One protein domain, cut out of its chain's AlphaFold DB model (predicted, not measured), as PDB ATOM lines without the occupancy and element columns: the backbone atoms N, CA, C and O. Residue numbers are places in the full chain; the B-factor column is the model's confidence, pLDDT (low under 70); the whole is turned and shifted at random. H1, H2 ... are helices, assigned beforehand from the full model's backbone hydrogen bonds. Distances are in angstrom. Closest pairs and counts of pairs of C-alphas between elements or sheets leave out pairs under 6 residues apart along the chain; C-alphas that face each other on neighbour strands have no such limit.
ATOM      1  N   TYR A 195     -32.103 -39.757 -27.008       95.31
ATOM      2  CA  TYR A 195     -32.596 -39.580 -25.638       95.31
ATOM      3  C   TYR A 195     -34.003 -38.975 -25.599       95.31
ATOM      4  O   TYR A 195     -34.677 -39.089 -24.585       95.31
ATOM      5  N   LEU A 196     -34.492 -38.394 -26.701       94.56
ATOM      6  CA  LEU A 196     -35.880 -37.931 -26.809       94.56
ATOM      7  C   LEU A 196     -36.898 -39.078 -26.818       94.56
ATOM      8  O   LEU A 196     -38.096 -38.831 -26.694       94.56
ATOM      9  N   ALA A 197     -36.456 -40.331 -26.984       92.94
ATOM     10  CA  ALA A 197     -37.356 -41.461 -26.803       92.94
ATOM     11  C   ALA A 197     -37.758 -41.656 -25.328       92.94
ATOM     12  O   ALA A 197     -38.817 -42.242 -25.099       92.94
ATOM     13  N   ASP A 198     -36.998 -41.098 -24.375       94.06
ATOM     14  CA  ASP A 198     -37.381 -41.001 -22.968       94.06
ATOM     15  C   ASP A 198     -38.319 -39.791 -22.755       94.06
ATOM     16  O   ASP A 198     -37.952 -38.647 -23.063       94.06
ATOM     17  N   PRO A 199     -39.545 -40.000 -22.237       92.38
ATOM     18  CA  PRO A 199     -40.509 -38.917 -22.062       92.38
ATOM     19  C   PRO A 199     -40.066 -37.892 -21.008       92.38
ATOM     20  O   PRO A 199     -40.339 -36.702 -21.174       92.38
ATOM     21  N   ALA A 200     -39.347 -38.308 -19.963       92.69
ATOM     22  CA  ALA A 200     -38.892 -37.410 -18.906       92.69
ATOM     23  C   ALA A 200     -37.783 -36.460 -19.401       92.69
ATOM     24  O   ALA A 200     -37.721 -35.302 -18.987       92.69
ATOM     25  N   MET A 201     -36.952 -36.899 -20.349       96.00
ATOM     26  CA  MET A 201     -35.990 -36.049 -21.053       96.00
ATOM     27  C   MET A 201     -36.691 -34.971 -21.892       96.00
ATOM     28  O   MET A 201     -36.301 -33.801 -21.852       96.00
ATOM     29  N   ALA A 202     -37.744 -35.336 -22.632       94.38
ATOM     30  CA  ALA A 202     -38.531 -34.379 -23.411       94.38
ATOM     31  C   ALA A 202     -39.240 -33.348 -22.508       94.38
ATOM     32  O   ALA A 202     -39.264 -32.155 -22.825       94.38
ATOM     33  N   GLU A 203     -39.762 -33.778 -21.356       94.44
ATOM     34  CA  GLU A 203     -40.332 -32.886 -20.341       94.44
ATOM     35  C   GLU A 203     -39.284 -31.936 -19.748       94.44
ATOM     36  O   GLU A 203     -39.542 -30.734 -19.638       94.44
ATOM     37  N   ALA A 204     -38.083 -32.430 -19.431       94.69
ATOM     38  CA  ALA A 204     -36.987 -31.607 -18.920       94.69
ATOM     39  C   ALA A 204     -36.558 -30.526 -19.931       94.69
ATOM     40  O   ALA A 204     -36.402 -29.358 -19.564       94.69
ATOM     41  N   LEU A 205     -36.451 -30.874 -21.220       96.25
ATOM     42  CA  LEU A 205     -36.182 -29.914 -22.299       96.25
ATOM     43  C   LEU A 205     -37.306 -28.886 -22.455       96.25
ATOM     44  O   LEU A 205     -37.049 -27.699 -22.660       96.25
ATOM     45  N   GLN A 206     -38.561 -29.315 -22.316       95.56
ATOM     46  CA  GLN A 206     -39.702 -28.407 -22.342       95.56
ATOM     47  C   GLN A 206     -39.703 -27.444 -21.147       95.56
ATOM     48  O   GLN A 206     -40.057 -26.273 -21.307       95.56
ATOM     49  N   LEU A 207     -39.312 -27.898 -19.955       93.88
ATOM     50  CA  LEU A 207     -39.156 -27.039 -18.781       93.88
ATOM     51  C   LEU A 207     -38.047 -26.004 -18.990       93.88
ATOM     52  O   LEU A 207     -38.265 -24.832 -18.681       93.88
ATOM     53  N   ALA A 208     -36.910 -26.405 -19.566       94.31
ATOM     54  CA  ALA A 208     -35.815 -25.496 -19.900       94.31
ATOM     55  C   ALA A 208     -36.249 -24.426 -20.908       94.31
ATOM     56  O   ALA A 208     -36.102 -23.236 -20.638       94.31
ATOM     57  N   GLN A 209     -36.915 -24.826 -21.996       94.25
ATOM     58  CA  GLN A 209     -37.434 -23.898 -23.007       94.25
ATOM     59  C   GLN A 209     -38.440 -22.882 -22.431       94.25
ATOM     60  O   GLN A 209     -38.520 -21.740 -22.888       94.25
ATOM     61  N   ASN A 210     -39.222 -23.280 -21.422       94.38
ATOM     62  CA  ASN A 210     -40.214 -22.421 -20.773       94.38
ATOM     63  C   ASN A 210     -39.652 -21.589 -19.606       94.38
ATOM     64  O   ASN A 210     -40.361 -20.728 -19.071       94.38
ATOM     65  N   ALA A 211     -38.407 -21.825 -19.187       93.56
ATOM     66  CA  ALA A 211     -37.802 -21.152 -18.049       93.56
ATOM     67  C   ALA A 211     -37.461 -19.690 -18.383       93.56
ATOM     68  O   ALA A 211     -36.576 -19.388 -19.175       93.56
ATOM     69  N   LYS A 212     -38.158 -18.748 -17.735       93.31
ATOM     70  CA  LYS A 212     -37.980 -17.298 -17.972       93.31
ATOM     71  C   LYS A 212     -37.136 -16.585 -16.919       93.31
ATOM     72  O   LYS A 212     -36.750 -15.438 -17.119       93.31
ATOM     73  N   THR A 213     -36.897 -17.220 -15.774       93.06
ATOM     74  CA  THR A 213     -36.138 -16.624 -14.666       93.06
ATOM     75  C   THR A 213     -34.792 -17.328 -14.516       93.06
ATOM     76  O   THR A 213     -34.729 -18.537 -14.736       93.06
ATOM     77  N   PRO A 214     -33.726 -16.631 -14.074       91.44
ATOM     78  CA  PRO A 214     -32.424 -17.265 -13.858       91.44
ATOM     79  C   PRO A 214     -32.506 -18.488 -12.939       91.44
ATOM     80  O   PRO A 214     -31.879 -19.508 -13.198       91.44
ATOM     81  N   LYS A 215     -33.349 -18.418 -11.899       89.00
ATOM     82  CA  LYS A 215     -33.587 -19.540 -10.985       89.00
ATOM     83  C   LYS A 215     -34.232 -20.742 -11.686       89.00
ATOM     84  O   LYS A 215     -33.814 -21.870 -11.450       89.00
ATOM     85  N   ALA A 216     -35.235 -20.508 -12.536       89.94
ATOM     86  CA  ALA A 216     -35.903 -21.573 -13.280       89.94
ATOM     87  C   ALA A 216     -34.975 -22.217 -14.318       89.94
ATOM     88  O   ALA A 216     -35.012 -23.431 -14.474       89.94
ATOM     89  N   VAL A 217     -34.111 -21.426 -14.969       90.75
ATOM     90  CA  VAL A 217     -33.121 -21.944 -15.928       90.75
ATOM     91  C   VAL A 217     -32.133 -22.866 -15.215       90.75
ATOM     92  O   VAL A 217     -31.940 -23.992 -15.647       90.75
ATOM     93  N   VAL A 218     -31.584 -22.452 -14.066       90.56
ATOM     94  CA  VAL A 218     -30.657 -23.295 -13.286       90.56
ATOM     95  C   VAL A 218     -31.312 -24.606 -12.835       90.56
ATOM     96  O   VAL A 218     -30.668 -25.653 -12.867       90.56
ATOM     97  N   ALA A 219     -32.582 -24.566 -12.423       89.38
ATOM     98  CA  ALA A 219     -33.311 -25.770 -12.030       89.38
ATOM     99  C   ALA A 219     -33.555 -26.717 -13.220       89.38
ATOM    100  O   ALA A 219     -33.344 -27.920 -13.087       89.38
ATOM    101  N   ALA A 220     -33.947 -26.184 -14.380       91.25
ATOM    102  CA  ALA A 220     -34.169 -26.984 -15.581       91.25
ATOM    103  C   ALA A 220     -32.860 -27.573 -16.143       91.25
ATOM    104  O   ALA A 220     -32.823 -28.742 -16.518       91.25
ATOM    105  N   ASP A 221     -31.764 -26.807 -16.109       92.06
ATOM    106  CA  ASP A 221     -30.431 -27.279 -16.495       92.06
ATOM    107  C   ASP A 221     -29.956 -28.446 -15.608       92.06
ATOM    108  O   ASP A 221     -29.245 -29.336 -16.076       92.06
ATOM    109  N   ALA A 222     -30.301 -28.423 -14.314       91.62
ATOM    110  CA  ALA A 222     -29.988 -29.505 -13.384       91.62
ATOM    111  C   ALA A 222     -30.796 -30.768 -13.710       91.62
ATOM    112  O   ALA A 222     -30.207 -31.839 -13.813       91.62
ATOM    113  N   GLU A 223     -32.102 -30.634 -13.963       92.44
ATOM    114  CA  GLU A 223     -32.970 -31.761 -14.333       92.44
ATOM    115  C   GLU A 223     -32.511 -32.423 -15.645       92.44
ATOM    116  O   GLU A 223     -32.420 -33.645 -15.716       92.44
ATOM    117  N   ILE A 224     -32.118 -31.642 -16.660       95.19
ATOM    118  CA  ILE A 224     -31.554 -32.180 -17.912       95.19
ATOM    119  C   ILE A 224     -30.301 -33.026 -17.640       95.19
ATOM    120  O   ILE A 224     -30.159 -34.120 -18.187       95.19
ATOM    121  N   LYS A 225     -29.392 -32.551 -16.780       94.31
ATOM    122  CA  LYS A 225     -28.167 -33.293 -16.432       94.31
ATOM    123  C   LYS A 225     -28.463 -34.572 -15.655       94.31
ATOM    124  O   LYS A 225     -27.804 -35.580 -15.897       94.31
ATOM    125  N   GLU A 226     -29.433 -34.530 -14.744       94.56
ATOM    126  CA  GLU A 226     -29.901 -35.707 -14.008       94.56
ATOM    127  C   GLU A 226     -30.478 -36.753 -14.977       94.56
ATOM    128  O   GLU A 226     -30.060 -37.910 -14.941       94.56
ATOM    129  N   ARG A 227     -31.343 -36.344 -15.917       95.50
ATOM    130  CA  ARG A 227     -31.925 -37.245 -16.930       95.50
ATOM    131  C   ARG A 227     -30.874 -37.839 -17.860       95.50
ATOM    132  O   ARG A 227     -30.869 -39.046 -18.070       95.50
ATOM    133  N   MET A 228     -29.934 -37.033 -18.353       96.31
ATOM    134  CA  MET A 228     -28.821 -37.540 -19.164       96.31
ATOM    135  C   MET A 228     -27.975 -38.572 -18.410       96.31
ATOM    136  O   MET A 228     -27.535 -39.554 -19.005       96.31
ATOM    137  N   PHE A 229     -27.740 -38.363 -17.111       96.06
ATOM    138  CA  PHE A 229     -26.994 -39.311 -16.291       96.06
ATOM    139  C   PHE A 229     -27.750 -40.633 -16.114       96.06
ATOM    140  O   PHE A 229     -27.150 -41.689 -16.309       96.06
ATOM    141  N   LEU A 230     -29.048 -40.581 -15.799       95.94
ATOM    142  CA  LEU A 230     -29.893 -41.769 -15.633       95.94
ATOM    143  C   LEU A 230     -29.998 -42.578 -16.930       95.94
ATOM    144  O   LEU A 230     -29.732 -43.777 -16.931       95.94
ATOM    145  N   ILE A 231     -30.255 -41.917 -18.063       96.12
ATOM    146  CA  ILE A 231     -30.277 -42.573 -19.378       96.12
ATOM    147  C   ILE A 231     -28.906 -43.178 -19.714       96.12
ATOM    148  O   ILE A 231     -28.821 -44.255 -20.297       96.12
ATOM    149  N   GLY A 232     -27.809 -42.528 -19.317       95.06
ATOM    150  CA  GLY A 232     -26.465 -43.085 -19.470       95.06
ATOM    151  C   GLY A 232     -26.204 -44.344 -18.631       95.06
ATOM    152  O   GLY A 232     -25.283 -45.096 -18.953       95.06
ATOM    153  N   LYS A 233     -26.981 -44.578 -17.565       95.00
ATOM    154  CA  LYS A 233     -26.878 -45.758 -16.693       95.00
ATOM    155  C   LYS A 233     -27.797 -46.890 -17.129       95.00
ATOM    156  O   LYS A 233     -27.313 -48.007 -17.286       95.00
ATOM    157  N   ASP A 234     -29.066 -46.582 -17.369       94.44
ATOM    158  CA  ASP A 234     -30.105 -47.593 -17.597       94.44
ATOM    159  C   ASP A 234     -30.594 -47.653 -19.051       94.44
ATOM    160  O   ASP A 234     -31.362 -48.532 -19.433       94.44
ATOM    161  N   GLY A 235     -30.124 -46.744 -19.904       93.94
ATOM    162  CA  GLY A 235     -30.617 -46.587 -21.266       93.94
ATOM    163  C   GLY A 235     -31.910 -45.774 -21.338       93.94
ATOM    164  O   GLY A 235     -32.476 -45.334 -20.341       93.94
ATOM    165  N   VAL A 236     -32.389 -45.558 -22.562       91.88
ATOM    166  CA  VAL A 236     -33.511 -44.642 -22.853       91.88
ATOM    167  C   VAL A 236     -34.870 -45.177 -22.376       91.88
ATOM    168  O   VAL A 236     -35.825 -44.424 -22.256       91.88
ATOM    169  N   ASN A 237     -34.963 -46.477 -22.086       90.88
ATOM    170  CA  ASN A 237     -36.180 -47.093 -21.546       90.88
ATOM    171  C   ASN A 237     -36.184 -47.159 -20.007       90.88
ATOM    172  O   ASN A 237     -37.170 -47.617 -19.427       90.88
ATOM    173  N   GLY A 238     -35.098 -46.726 -19.353       92.44
ATOM    174  CA  GLY A 238     -34.896 -46.899 -17.917       92.44
ATOM    175  C   GLY A 238     -34.577 -48.349 -17.513       92.44
ATOM    176  O   GLY A 238     -34.352 -49.206 -18.373       92.44
ATOM    177  N   PRO A 239     -34.539 -48.636 -16.199       94.12
ATOM    178  CA  PRO A 239     -34.145 -49.942 -15.677       94.12
ATOM    179  C   PRO A 239     -35.185 -51.016 -16.010       94.12
ATOM    180  O   PRO A 239     -36.394 -50.801 -15.873       94.12
ATOM    181  N   ASP A 240     -34.711 -52.204 -16.389       93.69
ATOM    182  CA  ASP A 240     -35.587 -53.350 -16.630       93.69
ATOM    183  C   ASP A 240     -36.200 -53.878 -15.321       93.69
ATOM    184  O   ASP A 240     -35.645 -53.734 -14.225       93.69
ATOM    185  N   ILE A 241     -37.349 -54.541 -15.425       92.81
ATOM    186  CA  ILE A 241     -38.087 -55.064 -14.276       92.81
ATOM    187  C   ILE A 241     -37.260 -56.075 -13.473       92.81
ATOM    188  O   ILE A 241     -37.376 -56.134 -12.249       92.81
ATOM    189  N   ASP A 242     -36.384 -56.833 -14.134       92.31
ATOM    190  CA  ASP A 242     -35.489 -57.785 -13.478       92.31
ATOM    191  C   ASP A 242     -34.382 -57.077 -12.679       92.31
ATOM    192  O   ASP A 242     -34.031 -57.520 -11.579       92.31
ATOM    193  N   GLN A 243     -33.877 -55.942 -13.179       92.38
ATOM    194  CA  GLN A 243     -32.934 -55.082 -12.457       92.38
ATOM    195  C   GLN A 243     -33.597 -54.499 -11.207       92.38
ATOM    196  O   GLN A 243     -33.064 -54.652 -10.104       92.38
ATOM    197  N   LEU A 244     -34.801 -53.934 -11.357       94.00
ATOM    198  CA  LEU A 244     -35.581 -53.395 -10.240       94.00
ATOM    199  C   LEU A 244     -35.907 -54.471  -9.202       94.00
ATOM    200  O   LEU A 244     -35.793 -54.220  -8.002       94.00
ATOM    201  N   ARG A 245     -36.258 -55.687  -9.635       91.81
ATOM    202  CA  ARG A 245     -36.531 -56.817  -8.737       91.81
ATOM    203  C   ARG A 245     -35.306 -57.191  -7.924       91.81
ATOM    204  O   ARG A 245     -35.390 -57.283  -6.700       91.81
ATOM    205  N   LYS A 246     -34.169 -57.378  -8.595       91.69
ATOM    206  CA  LYS A 246     -32.908 -57.748  -7.949       91.69
ATOM    207  C   LYS A 246     -32.471 -56.695  -6.937       91.69
ATOM    208  O   LYS A 246     -32.055 -57.046  -5.835       91.69
ATOM    209  N   GLU A 247     -32.561 -55.422  -7.299       90.56
ATOM    210  CA  GLU A 247     -32.169 -54.342  -6.405       90.56
ATOM    211  C   GLU A 247     -33.131 -54.183  -5.231       90.56
ATOM    212  O   GLU A 247     -32.693 -54.089  -4.085       90.56
ATOM    213  N   THR A 248     -34.437 -54.190  -5.486       89.44
ATOM    214  CA  THR A 248     -35.430 -54.022  -4.424       89.44
ATOM    215  C   THR A 248     -35.357 -55.178  -3.433       89.44
ATOM    216  O   THR A 248     -35.326 -54.939  -2.233       89.44
ATOM    217  N   ALA A 249     -35.220 -56.422  -3.901       86.56
ATOM    218  CA  ALA A 249     -35.061 -57.581  -3.023       86.56
ATOM    219  C   ALA A 249     -33.765 -57.541  -2.190       86.56
ATOM    220  O   ALA A 249     -33.728 -58.079  -1.086       86.56
ATOM    221  N   ALA A 250     -32.700 -56.912  -2.700       86.38
ATOM    222  CA  ALA A 250     -31.438 -56.782  -1.974       86.38
ATOM    223  C   ALA A 250     -31.481 -55.717  -0.866       86.38
ATOM    224  O   ALA A 250     -30.760 -55.846   0.122       86.38
ATOM    225  N   ASN A 251     -32.295 -54.670  -1.030       82.12
ATOM    226  CA  ASN A 251     -32.313 -53.518  -0.121       82.12
ATOM    227  C   ASN A 251     -33.586 -53.436   0.737       82.12
ATOM    228  O   ASN A 251     -33.583 -52.767   1.768       82.12
ATOM    229  N   VAL A 252     -34.663 -54.123   0.345       80.38
ATOM    230  CA  VAL A 252     -35.979 -54.043   0.982       80.38
ATOM    231  C   VAL A 252     -36.469 -55.438   1.364       80.38
ATOM    232  O   VAL A 252     -36.865 -56.253   0.528       80.38
ATOM    233  N   ASN A 253     -36.470 -55.720   2.669       74.94
ATOM    234  CA  ASN A 253     -36.946 -56.994   3.201       74.94
ATOM    235  C   ASN A 253     -38.457 -57.155   2.986       74.94
ATOM    236  O   ASN A 253     -39.242 -56.308   3.402       74.94
ATOM    237  N   GLY A 254     -38.863 -58.282   2.396       71.69
ATOM    238  CA  GLY A 254     -40.273 -58.609   2.150       71.69
ATOM    239  C   GLY A 254     -40.776 -58.262   0.748       71.69
ATOM    240  O   GLY A 254     -41.920 -58.578   0.436       71.69
ATOM    241  N   ALA A 255     -39.942 -57.674  -0.116       79.06
ATOM    242  CA  ALA A 255     -40.276 -57.486  -1.523       79.06
ATOM    243  C   ALA A 255     -40.285 -58.841  -2.262       79.06
ATOM    244  O   ALA A 255     -39.244 -59.418  -2.566       79.06
ATOM    245  N   SER A 256     -41.482 -59.364  -2.520       77.25
ATOM    246  CA  SER A 256     -41.740 -60.553  -3.339       77.25
ATOM    247  C   SER A 256     -42.033 -60.229  -4.813       77.25
ATOM    248  O   SER A 256     -42.365 -59.095  -5.163       77.25
ATOM    249  N   GLU A 257     -41.966 -61.246  -5.682       82.25
ATOM    250  CA  GLU A 257     -42.304 -61.117  -7.112       82.25
ATOM    251  C   GLU A 257     -43.744 -60.645  -7.352       82.25
ATOM    252  O   GLU A 257     -44.023 -59.992  -8.353       82.25
ATOM    253  N   GLU A 258     -44.652 -60.928  -6.416       83.25
ATOM    254  CA  GLU A 258     -46.059 -60.536  -6.516       83.25
ATOM    255  C   GLU A 258     -46.251 -59.014  -6.523       83.25
ATOM    256  O   GLU A 258     -47.152 -58.523  -7.197       83.25
ATOM    257  N   HIS A 259     -45.380 -58.241  -5.860       85.06
ATOM    258  CA  HIS A 259     -45.490 -56.777  -5.885       85.06
ATOM    259  C   HIS A 259     -45.129 -56.186  -7.251       85.06
ATOM    260  O   HIS A 259     -45.698 -55.177  -7.646       85.06
ATOM    261  N   PHE A 260     -44.250 -56.834  -8.023       90.06
ATOM    262  CA  PHE A 260     -43.863 -56.370  -9.361       90.06
ATOM    263  C   PHE A 260     -44.960 -56.569 -10.417       90.06
ATOM    264  O   PHE A 260     -44.798 -56.137 -11.557       90.06
ATOM    265  N   LYS A 261     -46.090 -57.187 -10.048       89.06
ATOM    266  CA  LYS A 261     -47.303 -57.212 -10.874       89.06
ATOM    267  C   LYS A 261     -48.117 -55.916 -10.761       89.06
ATOM    268  O   LYS A 261     -48.940 -55.671 -11.638       89.06
ATOM    269  N   ASP A 262     -47.908 -55.110  -9.714       88.88
ATOM    270  CA  ASP A 262     -48.526 -53.787  -9.563       88.88
ATOM    271  C   ASP A 262     -47.659 -52.718 -10.259       88.88
ATOM    272  O   ASP A 262     -46.544 -52.448  -9.799       88.88
ATOM    273  N   PRO A 263     -48.147 -52.061 -11.329       91.44
ATOM    274  CA  PRO A 263     -47.409 -50.996 -12.004       91.44
ATOM    275  C   PRO A 263     -46.996 -49.862 -11.060       91.44
ATOM    276  O   PRO A 263     -45.899 -49.329 -11.187       91.44
ATOM    277  N   ALA A 264     -47.825 -49.531 -10.065       90.50
ATOM    278  CA  ALA A 264     -47.512 -48.456  -9.131       90.50
ATOM    279  C   ALA A 264     -46.363 -48.822  -8.178       90.50
ATOM    280  O   ALA A 264     -45.618 -47.947  -7.735       90.50
ATOM    281  N   PHE A 265     -46.203 -50.108  -7.862       91.81
ATOM    282  CA  PHE A 265     -45.049 -50.597  -7.116       91.81
ATOM    283  C   PHE A 265     -43.776 -50.555  -7.972       91.81
ATOM    284  O   PHE A 265     -42.731 -50.135  -7.481       91.81
ATOM    285  N   VAL A 266     -43.867 -50.931  -9.254       93.69
ATOM    286  CA  VAL A 266     -42.745 -50.838 -10.204       93.69
ATOM    287  C   VAL A 266     -42.281 -49.389 -10.361       93.69
ATOM    288  O   VAL A 266     -41.080 -49.129 -10.306       93.69
ATOM    289  N   ASP A 267     -43.210 -48.441 -10.477       93.31
ATOM    290  CA  ASP A 267     -42.895 -47.012 -10.554       93.31
ATOM    291  C   ASP A 267     -42.225 -46.503  -9.267       93.31
ATOM    292  O   ASP A 267     -41.231 -45.777  -9.323       93.31
ATOM    293  N   ALA A 268     -42.707 -46.921  -8.090       92.88
ATOM    294  CA  ALA A 268     -42.076 -46.577  -6.816       92.88
ATOM    295  C   ALA A 268     -40.652 -47.151  -6.700       92.88
ATOM    296  O   ALA A 268     -39.735 -46.456  -6.257       92.88
ATOM    297  N   ALA A 269     -40.449 -48.395  -7.145       94.00
ATOM    298  CA  ALA A 269     -39.139 -49.038  -7.171       94.00
ATOM    299  C   ALA A 269     -38.182 -48.321  -8.135       94.00
ATOM    300  O   ALA A 269     -37.024 -48.087  -7.789       94.00
ATOM    301  N   ARG A 270     -38.674 -47.902  -9.309       95.12
ATOM    302  CA  ARG A 270     -37.915 -47.088 -10.267       95.12
ATOM    303  C   ARG A 270     -37.513 -45.743  -9.669       95.12
ATOM    304  O   ARG A 270     -36.348 -45.377  -9.753       95.12
ATOM    305  N   ASN A 271     -38.429 -45.035  -9.013       93.88
ATOM    306  CA  ASN A 271     -38.118 -43.746  -8.390       93.88
ATOM    307  C   ASN A 271     -37.039 -43.871  -7.302       93.88
ATOM    308  O   ASN A 271     -36.174 -43.002  -7.186       93.88
ATOM    309  N   LEU A 272     -37.069 -44.954  -6.517       93.38
ATOM    310  CA  LEU A 272     -36.039 -45.228  -5.513       93.38
ATOM    311  C   LEU A 272     -34.687 -45.534  -6.172       93.38
ATOM    312  O   LEU A 272     -33.662 -45.002  -5.744       93.38
ATOM    313  N   HIS A 273     -34.700 -46.344  -7.233       94.56
ATOM    314  CA  HIS A 273     -33.522 -46.650  -8.040       94.56
ATOM    315  C   HIS A 273     -32.886 -45.385  -8.637       94.56
ATOM    316  O   HIS A 273     -31.697 -45.137  -8.441       94.56
ATOM    317  N   GLU A 274     -33.682 -44.533  -9.291       94.19
ATOM    318  CA  GLU A 274     -33.214 -43.267  -9.864       94.19
ATOM    319  C   GLU A 274     -32.618 -42.355  -8.783       94.19
ATOM    320  O   GLU A 274     -31.515 -41.832  -8.948       94.19
ATOM    321  N   ALA A 275     -33.297 -42.197  -7.640       92.88
ATOM    322  CA  ALA A 275     -32.799 -41.376  -6.538       92.88
ATOM    323  C   ALA A 275     -31.449 -41.881  -6.001       92.88
ATOM    324  O   ALA A 275     -30.554 -41.082  -5.710       92.88
ATOM    325  N   ARG A 276     -31.276 -43.203  -5.909       91.56
ATOM    326  CA  ARG A 276     -30.009 -43.823  -5.517       91.56
ATOM    327  C   ARG A 276     -28.911 -43.566  -6.545       91.56
ATOM    328  O   ARG A 276     -27.828 -43.130  -6.162       91.56
ATOM    329  N   LEU A 277     -29.177 -43.796  -7.830       94.00
ATOM    330  CA  LEU A 277     -28.195 -43.555  -8.889       94.00
ATOM    331  C   LEU A 277     -27.744 -42.096  -8.912       94.00
ATOM    332  O   LEU A 277     -26.549 -41.818  -9.013       94.00
ATOM    333  N   LEU A 278     -28.678 -41.156  -8.763       93.69
ATOM    334  CA  LEU A 278     -28.354 -39.737  -8.656       93.69
ATOM    335  C   LEU A 278     -27.466 -39.444  -7.437       93.69
ATOM    336  O   LEU A 278     -26.544 -38.630  -7.536       93.69
ATOM    337  N   ALA A 279     -27.678 -40.134  -6.313       91.06
ATOM    338  CA  ALA A 279     -26.860 -39.960  -5.111       91.06
ATOM    339  C   ALA A 279     -25.438 -40.490  -5.331       91.06
ATOM    340  O   ALA A 279     -24.465 -39.809  -5.007       91.06
ATOM    341  N   GLU A 280     -25.312 -41.662  -5.956       90.19
ATOM    342  CA  GLU A 280     -24.030 -42.249  -6.365       90.19
ATOM    343  C   GLU A 280     -23.298 -41.371  -7.396       90.19
ATOM    344  O   GLU A 280     -22.072 -41.260  -7.368       90.19
ATOM    345  N   GLY A 281     -24.046 -40.691  -8.269       89.19
ATOM    346  CA  GLY A 281     -23.541 -39.702  -9.223       89.19
ATOM    347  C   GLY A 281     -23.137 -38.359  -8.602       89.19
ATOM    348  O   GLY A 281     -22.621 -37.494  -9.310       89.19
ATOM    349  N   GLY A 282     -23.350 -38.161  -7.297       90.19
ATOM    350  CA  GLY A 282     -23.009 -36.927  -6.586       90.19
ATOM    351  C   GLY A 282     -23.950 -35.751  -6.867       90.19
ATOM    352  O   GLY A 282     -23.594 -34.600  -6.590       90.19
ATOM    353  N   PHE A 283     -25.143 -36.010  -7.407       91.62
ATOM    354  CA  PHE A 283     -26.167 -34.988  -7.598       91.62
ATOM    355  C   PHE A 283     -26.773 -34.592  -6.247       91.62
ATOM    356  O   PHE A 283     -26.903 -35.402  -5.336       91.62
ATOM    357  N   LYS A 284     -27.134 -33.314  -6.097       85.25
ATOM    358  CA  LYS A 284     -27.741 -32.786  -4.859       85.25
ATOM    359  C   LYS A 284     -29.238 -32.501  -4.999       85.25
ATOM    360  O   LYS A 284     -29.892 -32.203  -4.000       85.25
ATOM    361  N   GLY A 285     -29.785 -32.616  -6.209       79.56
ATOM    362  CA  GLY A 285     -31.126 -32.147  -6.538       79.56
ATOM    363  C   GLY A 285     -31.199 -30.624  -6.667       79.56
ATOM    364  O   GLY A 285     -30.195 -29.909  -6.586       79.56
ATOM    365  N   SER A 286     -32.413 -30.118  -6.863       73.88
ATOM    366  CA  SER A 286     -32.685 -28.679  -6.925       73.88
ATOM    367  C   SER A 286     -32.965 -28.107  -5.529       73.88
ATOM    368  O   SER A 286     -33.330 -28.840  -4.614       73.88
ATOM    369  N   GLU A 287     -32.876 -26.783  -5.352       67.38
ATOM    370  CA  GLU A 287     -33.202 -26.136  -4.063       67.38
ATOM    371  C   GLU A 287     -34.614 -26.457  -3.540       67.38
ATOM    372  O   GLU A 287     -34.847 -26.429  -2.336       67.38
ATOM    373  N   PHE A 288     -35.566 -26.740  -4.435       63.34
ATOM    374  CA  PHE A 288     -36.957 -27.049  -4.084       63.34
ATOM    375  C   PHE A 288     -37.239 -28.549  -3.986       63.34
ATOM    376  O   PHE A 288     -38.301 -28.946  -3.513       63.34
ATOM    377  N   SER A 289     -36.310 -29.376  -4.454       73.12
ATOM    378  CA  SER A 289     -36.398 -30.826  -4.377       73.12
ATOM    379  C   SER A 289     -34.993 -31.390  -4.166       73.12
ATOM    380  O   SER A 289     -34.371 -31.872  -5.120       73.12
ATOM    381  N   PRO A 290     -34.462 -31.276  -2.931       85.88
ATOM    382  CA  PRO A 290     -33.201 -31.896  -2.560       85.88
ATOM    383  C   PRO A 290     -33.272 -33.400  -2.794       85.88
ATOM    384  O   PRO A 290     -34.311 -34.024  -2.559       85.88
ATOM    385  N   LEU A 291     -32.158 -33.992  -3.215       88.19
ATOM    386  CA  LEU A 291     -32.120 -35.416  -3.532       88.19
ATOM    387  C   LEU A 291     -32.499 -36.300  -2.333       88.19
ATOM    388  O   LEU A 291     -33.196 -37.294  -2.502       88.19
ATOM    389  N   GLU A 292     -32.114 -35.895  -1.125       86.25
ATOM    390  CA  GLU A 292     -32.465 -36.579   0.124       86.25
ATOM    391  C   GLU A 292     -33.988 -36.685   0.308       86.25
ATOM    392  O   GLU A 292     -34.508 -37.767   0.556       86.25
ATOM    393  N   GLN A 293     -34.733 -35.606   0.043       87.75
ATOM    394  CA  GLN A 293     -36.199 -35.626   0.107       87.75
ATOM    395  C   GLN A 293     -36.825 -36.483  -1.000       87.75
ATOM    396  O   GLN A 293     -37.876 -37.091  -0.792       87.75
ATOM    397  N   ARG A 294     -36.208 -36.525  -2.191       87.25
ATOM    398  CA  ARG A 294     -36.656 -37.401  -3.286       87.25
ATOM    399  C   ARG A 294     -36.478 -38.872  -2.902       87.25
ATOM    400  O   ARG A 294     -37.406 -39.650  -3.099       87.25
ATOM    401  N   TYR A 295     -35.339 -39.216  -2.299       87.00
ATOM    402  CA  TYR A 295     -35.053 -40.555  -1.789       87.00
ATOM    403  C   TYR A 295     -36.036 -40.957  -0.682       87.00
ATOM    404  O   TYR A 295     -36.710 -41.973  -0.816       87.00
ATOM    405  N   GLU A 296     -36.210 -40.126   0.352       87.94
ATOM    406  CA  GLU A 296     -37.156 -40.389   1.450       87.94
ATOM    407  C   GLU A 296     -38.593 -40.576   0.949       87.94
ATOM    408  O   GLU A 296     -39.333 -41.440   1.425       87.94
ATOM    409  N   ARG A 297     -39.015 -39.766  -0.031       90.19
ATOM    410  CA  ARG A 297     -40.342 -39.889  -0.638       90.19
ATOM    411  C   ARG A 297     -40.487 -41.199  -1.403       90.19
ATOM    412  O   ARG A 297     -41.511 -41.860  -1.237       90.19
ATOM    413  N   ALA A 298     -39.502 -41.550  -2.228       88.38
ATOM    414  CA  ALA A 298     -39.521 -42.780  -3.013       88.38
ATOM    415  C   ALA A 298     -39.522 -44.019  -2.107       88.38
ATOM    416  O   ALA A 298     -40.322 -44.930  -2.302       88.38
ATOM    417  N   GLU A 299     -38.702 -44.005  -1.057       87.56
ATOM    418  CA  GLU A 299     -38.653 -45.052  -0.042       87.56
ATOM    419  C   GLU A 299     -40.006 -45.197   0.668       87.56
ATOM    420  O   GLU A 299     -40.580 -46.287   0.721       87.56
ATOM    421  N   LYS A 300     -40.579 -44.088   1.149       88.88
ATOM    422  CA  LYS A 300     -41.891 -44.087   1.810       88.88
ATOM    423  C   LYS A 300     -43.005 -44.610   0.904       88.88
ATOM    424  O   LYS A 300     -43.888 -45.326   1.376       88.88
ATOM    425  N   GLU A 301     -42.996 -44.233  -0.372       90.12
ATOM    426  CA  GLU A 301     -43.986 -44.692  -1.343       90.12
ATOM    427  C   GLU A 301     -43.852 -46.195  -1.606       90.12
ATOM    428  O   GLU A 301     -44.855 -46.908  -1.557       90.12
ATOM    429  N   LEU A 302     -42.626 -46.693  -1.777       88.69
ATOM    430  CA  LEU A 302     -42.356 -48.117  -1.954       88.69
ATOM    431  C   LEU A 302     -42.851 -48.939  -0.753       88.69
ATOM    432  O   LEU A 302     -43.595 -49.907  -0.932       88.69
ATOM    433  N   PHE A 303     -42.531 -48.518   0.475       86.19
ATOM    434  CA  PHE A 303     -42.997 -49.194   1.692       86.19
ATOM    435  C   PHE A 303     -44.521 -49.150   1.849       86.19
ATOM    436  O   PHE A 303     -45.136 -50.166   2.179       86.19
ATOM    437  N   ALA A 304     -45.160 -48.015   1.553       87.56
ATOM    438  CA  ALA A 304     -46.617 -47.902   1.613       87.56
ATOM    439  C   ALA A 304     -47.317 -48.888   0.656       87.56
ATOM    440  O   ALA A 304     -48.372 -49.438   0.989       87.56
ATOM    441  N   ARG A 305     -46.724 -49.141  -0.517       83.62
ATOM    442  CA  ARG A 305     -47.238 -50.094  -1.514       83.62
ATOM    443  C   ARG A 305     -47.018 -51.551  -1.101       83.62
ATOM    444  O   ARG A 305     -47.903 -52.376  -1.324       83.62
ATOM    445  N   MET A 306     -45.916 -51.859  -0.415       79.31
ATOM    446  CA  MET A 306     -45.706 -53.188   0.179       79.31
ATOM    447  C   MET A 306     -46.766 -53.522   1.234       79.31
ATOM    448  O   MET A 306     -47.323 -54.622   1.231       79.31
ATOM    449  N   GLU A 307     -47.101 -52.565   2.104       70.56
ATOM    450  CA  GLU A 307     -48.159 -52.742   3.104       70.56
ATOM    451  C   GLU A 307     -49.560 -52.873   2.483       70.56
ATOM    452  O   GLU A 307     -50.439 -53.511   3.064       70.56
ATOM    453  N   GLY A 308     -49.790 -52.259   1.317       60.34
ATOM    454  CA  GLY A 308     -51.054 -52.341   0.578       60.34
ATOM    455  C   GLY A 308     -51.395 -53.771   0.160       60.34
ATOM    456  O   GLY A 308     -52.497 -54.239   0.435       60.34
ATOM    457  N   VAL A 309     -50.421 -54.500  -0.392       55.72
ATOM    458  CA  VAL A 309     -50.582 -55.915  -0.772       55.72
ATOM    459  C   VAL A 309     -50.723 -56.811   0.463       55.72
ATOM    460  O   VAL A 309     -51.539 -57.731   0.463       55.72
ATOM    461  N   GLY A 310     -50.006 -56.508   1.553       55.72
ATOM    462  CA  GLY A 310     -50.192 -57.180   2.844       55.72
ATOM    463  C   GLY A 310     -51.626 -57.049   3.370       55.72
ATOM    464  O   GLY A 310     -52.233 -58.054   3.729       55.72
ATOM    465  N   ARG A 311     -52.204 -55.840   3.314       56.62
ATOM    466  CA  ARG A 311     -53.606 -55.573   3.680       56.62
ATOM    467  C   ARG A 311     -54.617 -56.151   2.692       56.62
ATOM    468  O   ARG A 311     -55.698 -56.522   3.117       56.62
ATOM    469  N   GLU A 312     -54.323 -56.249   1.398       54.62
ATOM    470  CA  GLU A 312     -55.213 -56.901   0.423       54.62
ATOM    471  C   GLU A 312     -55.239 -58.422   0.577       54.62
ATOM    472  O   GLU A 312     -56.309 -59.027   0.492       54.62
ATOM    473  N   ILE A 313     -54.089 -59.045   0.849       54.88
ATOM    474  CA  ILE A 313     -53.998 -60.469   1.184       54.88
ATOM    475  C   ILE A 313     -54.667 -60.717   2.537       54.88
ATOM    476  O   ILE A 313     -55.477 -61.632   2.652       54.88
ATOM    477  N   GLU A 314     -54.409 -59.874   3.538       53.12
ATOM    478  CA  GLU A 314     -55.083 -59.934   4.834       53.12
ATOM    479  C   GLU A 314     -56.589 -59.723   4.673       53.12
ATOM    480  O   GLU A 314     -57.346 -60.518   5.198       53.12
ATOM    481  N   ASN A 315     -57.070 -58.772   3.875       55.34
ATOM    482  CA  ASN A 315     -58.499 -58.589   3.596       55.34
ATOM    483  C   ASN A 315     -59.100 -59.741   2.777       55.34
ATOM    484  O   ASN A 315     -60.282 -60.023   2.917       55.34
ATOM    485  N   ARG A 316     -58.326 -60.450   1.951       57.19
ATOM    486  CA  ARG A 316     -58.790 -61.662   1.254       57.19
ATOM    487  C   ARG A 316     -58.836 -62.883   2.182       57.19
ATOM    488  O   ARG A 316     -59.676 -63.752   1.998       57.19
ATOM    489  N   VAL A 317     -57.956 -62.943   3.181       53.03
ATOM    490  CA  VAL A 317     -57.844 -64.053   4.147       53.03
ATOM    491  C   VAL A 317     -58.695 -63.825   5.409       53.03
ATOM    492  O   VAL A 317     -59.176 -64.776   6.016       53.03
ATOM    493  N   THR A 318     -58.920 -62.572   5.800       55.09
ATOM    494  CA  THR A 318     -59.625 -62.144   7.026       55.09
ATOM    495  C   THR A 318     -60.913 -61.362   6.742       55.09
ATOM    496  O   THR A 318     -61.780 -61.269   7.614       55.09
ATOM    497  N   GLY A 319     -61.101 -60.845   5.524       46.97
ATOM    498  CA  GLY A 319     -62.321 -60.157   5.105       46.97
ATOM    499  C   GLY A 319     -63.443 -61.140   4.798       46.97
ATOM    500  O   GLY A 319     -63.638 -61.567   3.671       46.97
TER     501      GLY A 319
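AT A GLANCE: This is residues 195 to 319 of the 409 residues of an uncharacterized protein of Arthrobacter sp. EpRS71 (UniProt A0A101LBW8). Two helical hairpins meet crosswise, with H5 in the middle: the last part of H2, from the hairpin H1 and H2, packs across one end part of H5, while the long H6 folds back beside H5 to make the second hairpin. H3 crosses H5 steeply on another side than H6, the little H4 sits at the corner where H5 begins, and residues 312 to 318 of H6 stick out at the far end. You have 125 printed residues with six named helices, H1 to H6 in order along the chain, and no named strand; the class is all helix. The whole is only just loose, close to compact, with a radius of gyration of the C-alphas of 16.6 A and spans of 56 by 26 by 23 A.

IN THESE COORDINATES: Find C-alpha 199 at (-40.509, -38.917, -22.062); from there H1 runs through residues 199 to 210, 16.5 A. H2, residues 214 to 234, covers 30.6 A from C-alpha 214 at (-32.424, -17.265, -13.858). Next come H3, residues 241 to 251, and H4, residues 257 to 261. H5, residues 263 to 280, is 25.6 A long. H6, residues 291 to 318, runs 39.8 A to C-alpha 318 at (-59.625, -62.144, 7.026).

HOW THE PARTS SIT: Start at H5, the hub, which touches four other helices. H5 and H6 form a helical hairpin, at a shallow tilt of 28 degrees, opposite ways; their closest C-alphas, of Leu 272 and Ala 298, are 4.9 A apart. With residues 266 to 273 alone H5 touches H3, at a steep tilt of 67 degrees, the same way; look at the closest C-alphas, of Leu 244 and Ala 269, 6.4 A apart. Residues 226 to 230 of H2 touch residues 274 to 278 of H5, about perpendicular at 76 degrees; the closest C-alphas, of Leu 230 and Glu 274, are 6.8 A apart. H1 and H2 form the other helical hairpin, at a shallow tilt of 18 degrees, opposite ways, with the C-alphas of Ala 208 and Ala 220 closest at 4.9 A. H4 and H5 only just touch, with 3 pairs of C-alphas within 8 A, and only at the corner; Phe 260 and Val 266 have the closest C-alphas, 5.7 A apart. H3 and H6 are apart, and so are H2 and H6. In H1, H2, H3, H5 and H6 every O i to N i+4 pair is within hydrogen-bond range; in H4 it is 0 of 1, beside 2 of 2 O i to N i+3 pairs.

THE WHOLE: The two C-alphas farthest apart, of Pro 214 and Thr 318, lie 56.5 A from each other. The printed part has no cut, and no link is long. In the short link from H5 to H6, look for residues 285 to 286 paired antiparallel with residues 289 to 290. The mean pLDDT of the printed part is 86.3; it is under 70 at residues 287 to 288 and 308 to 319.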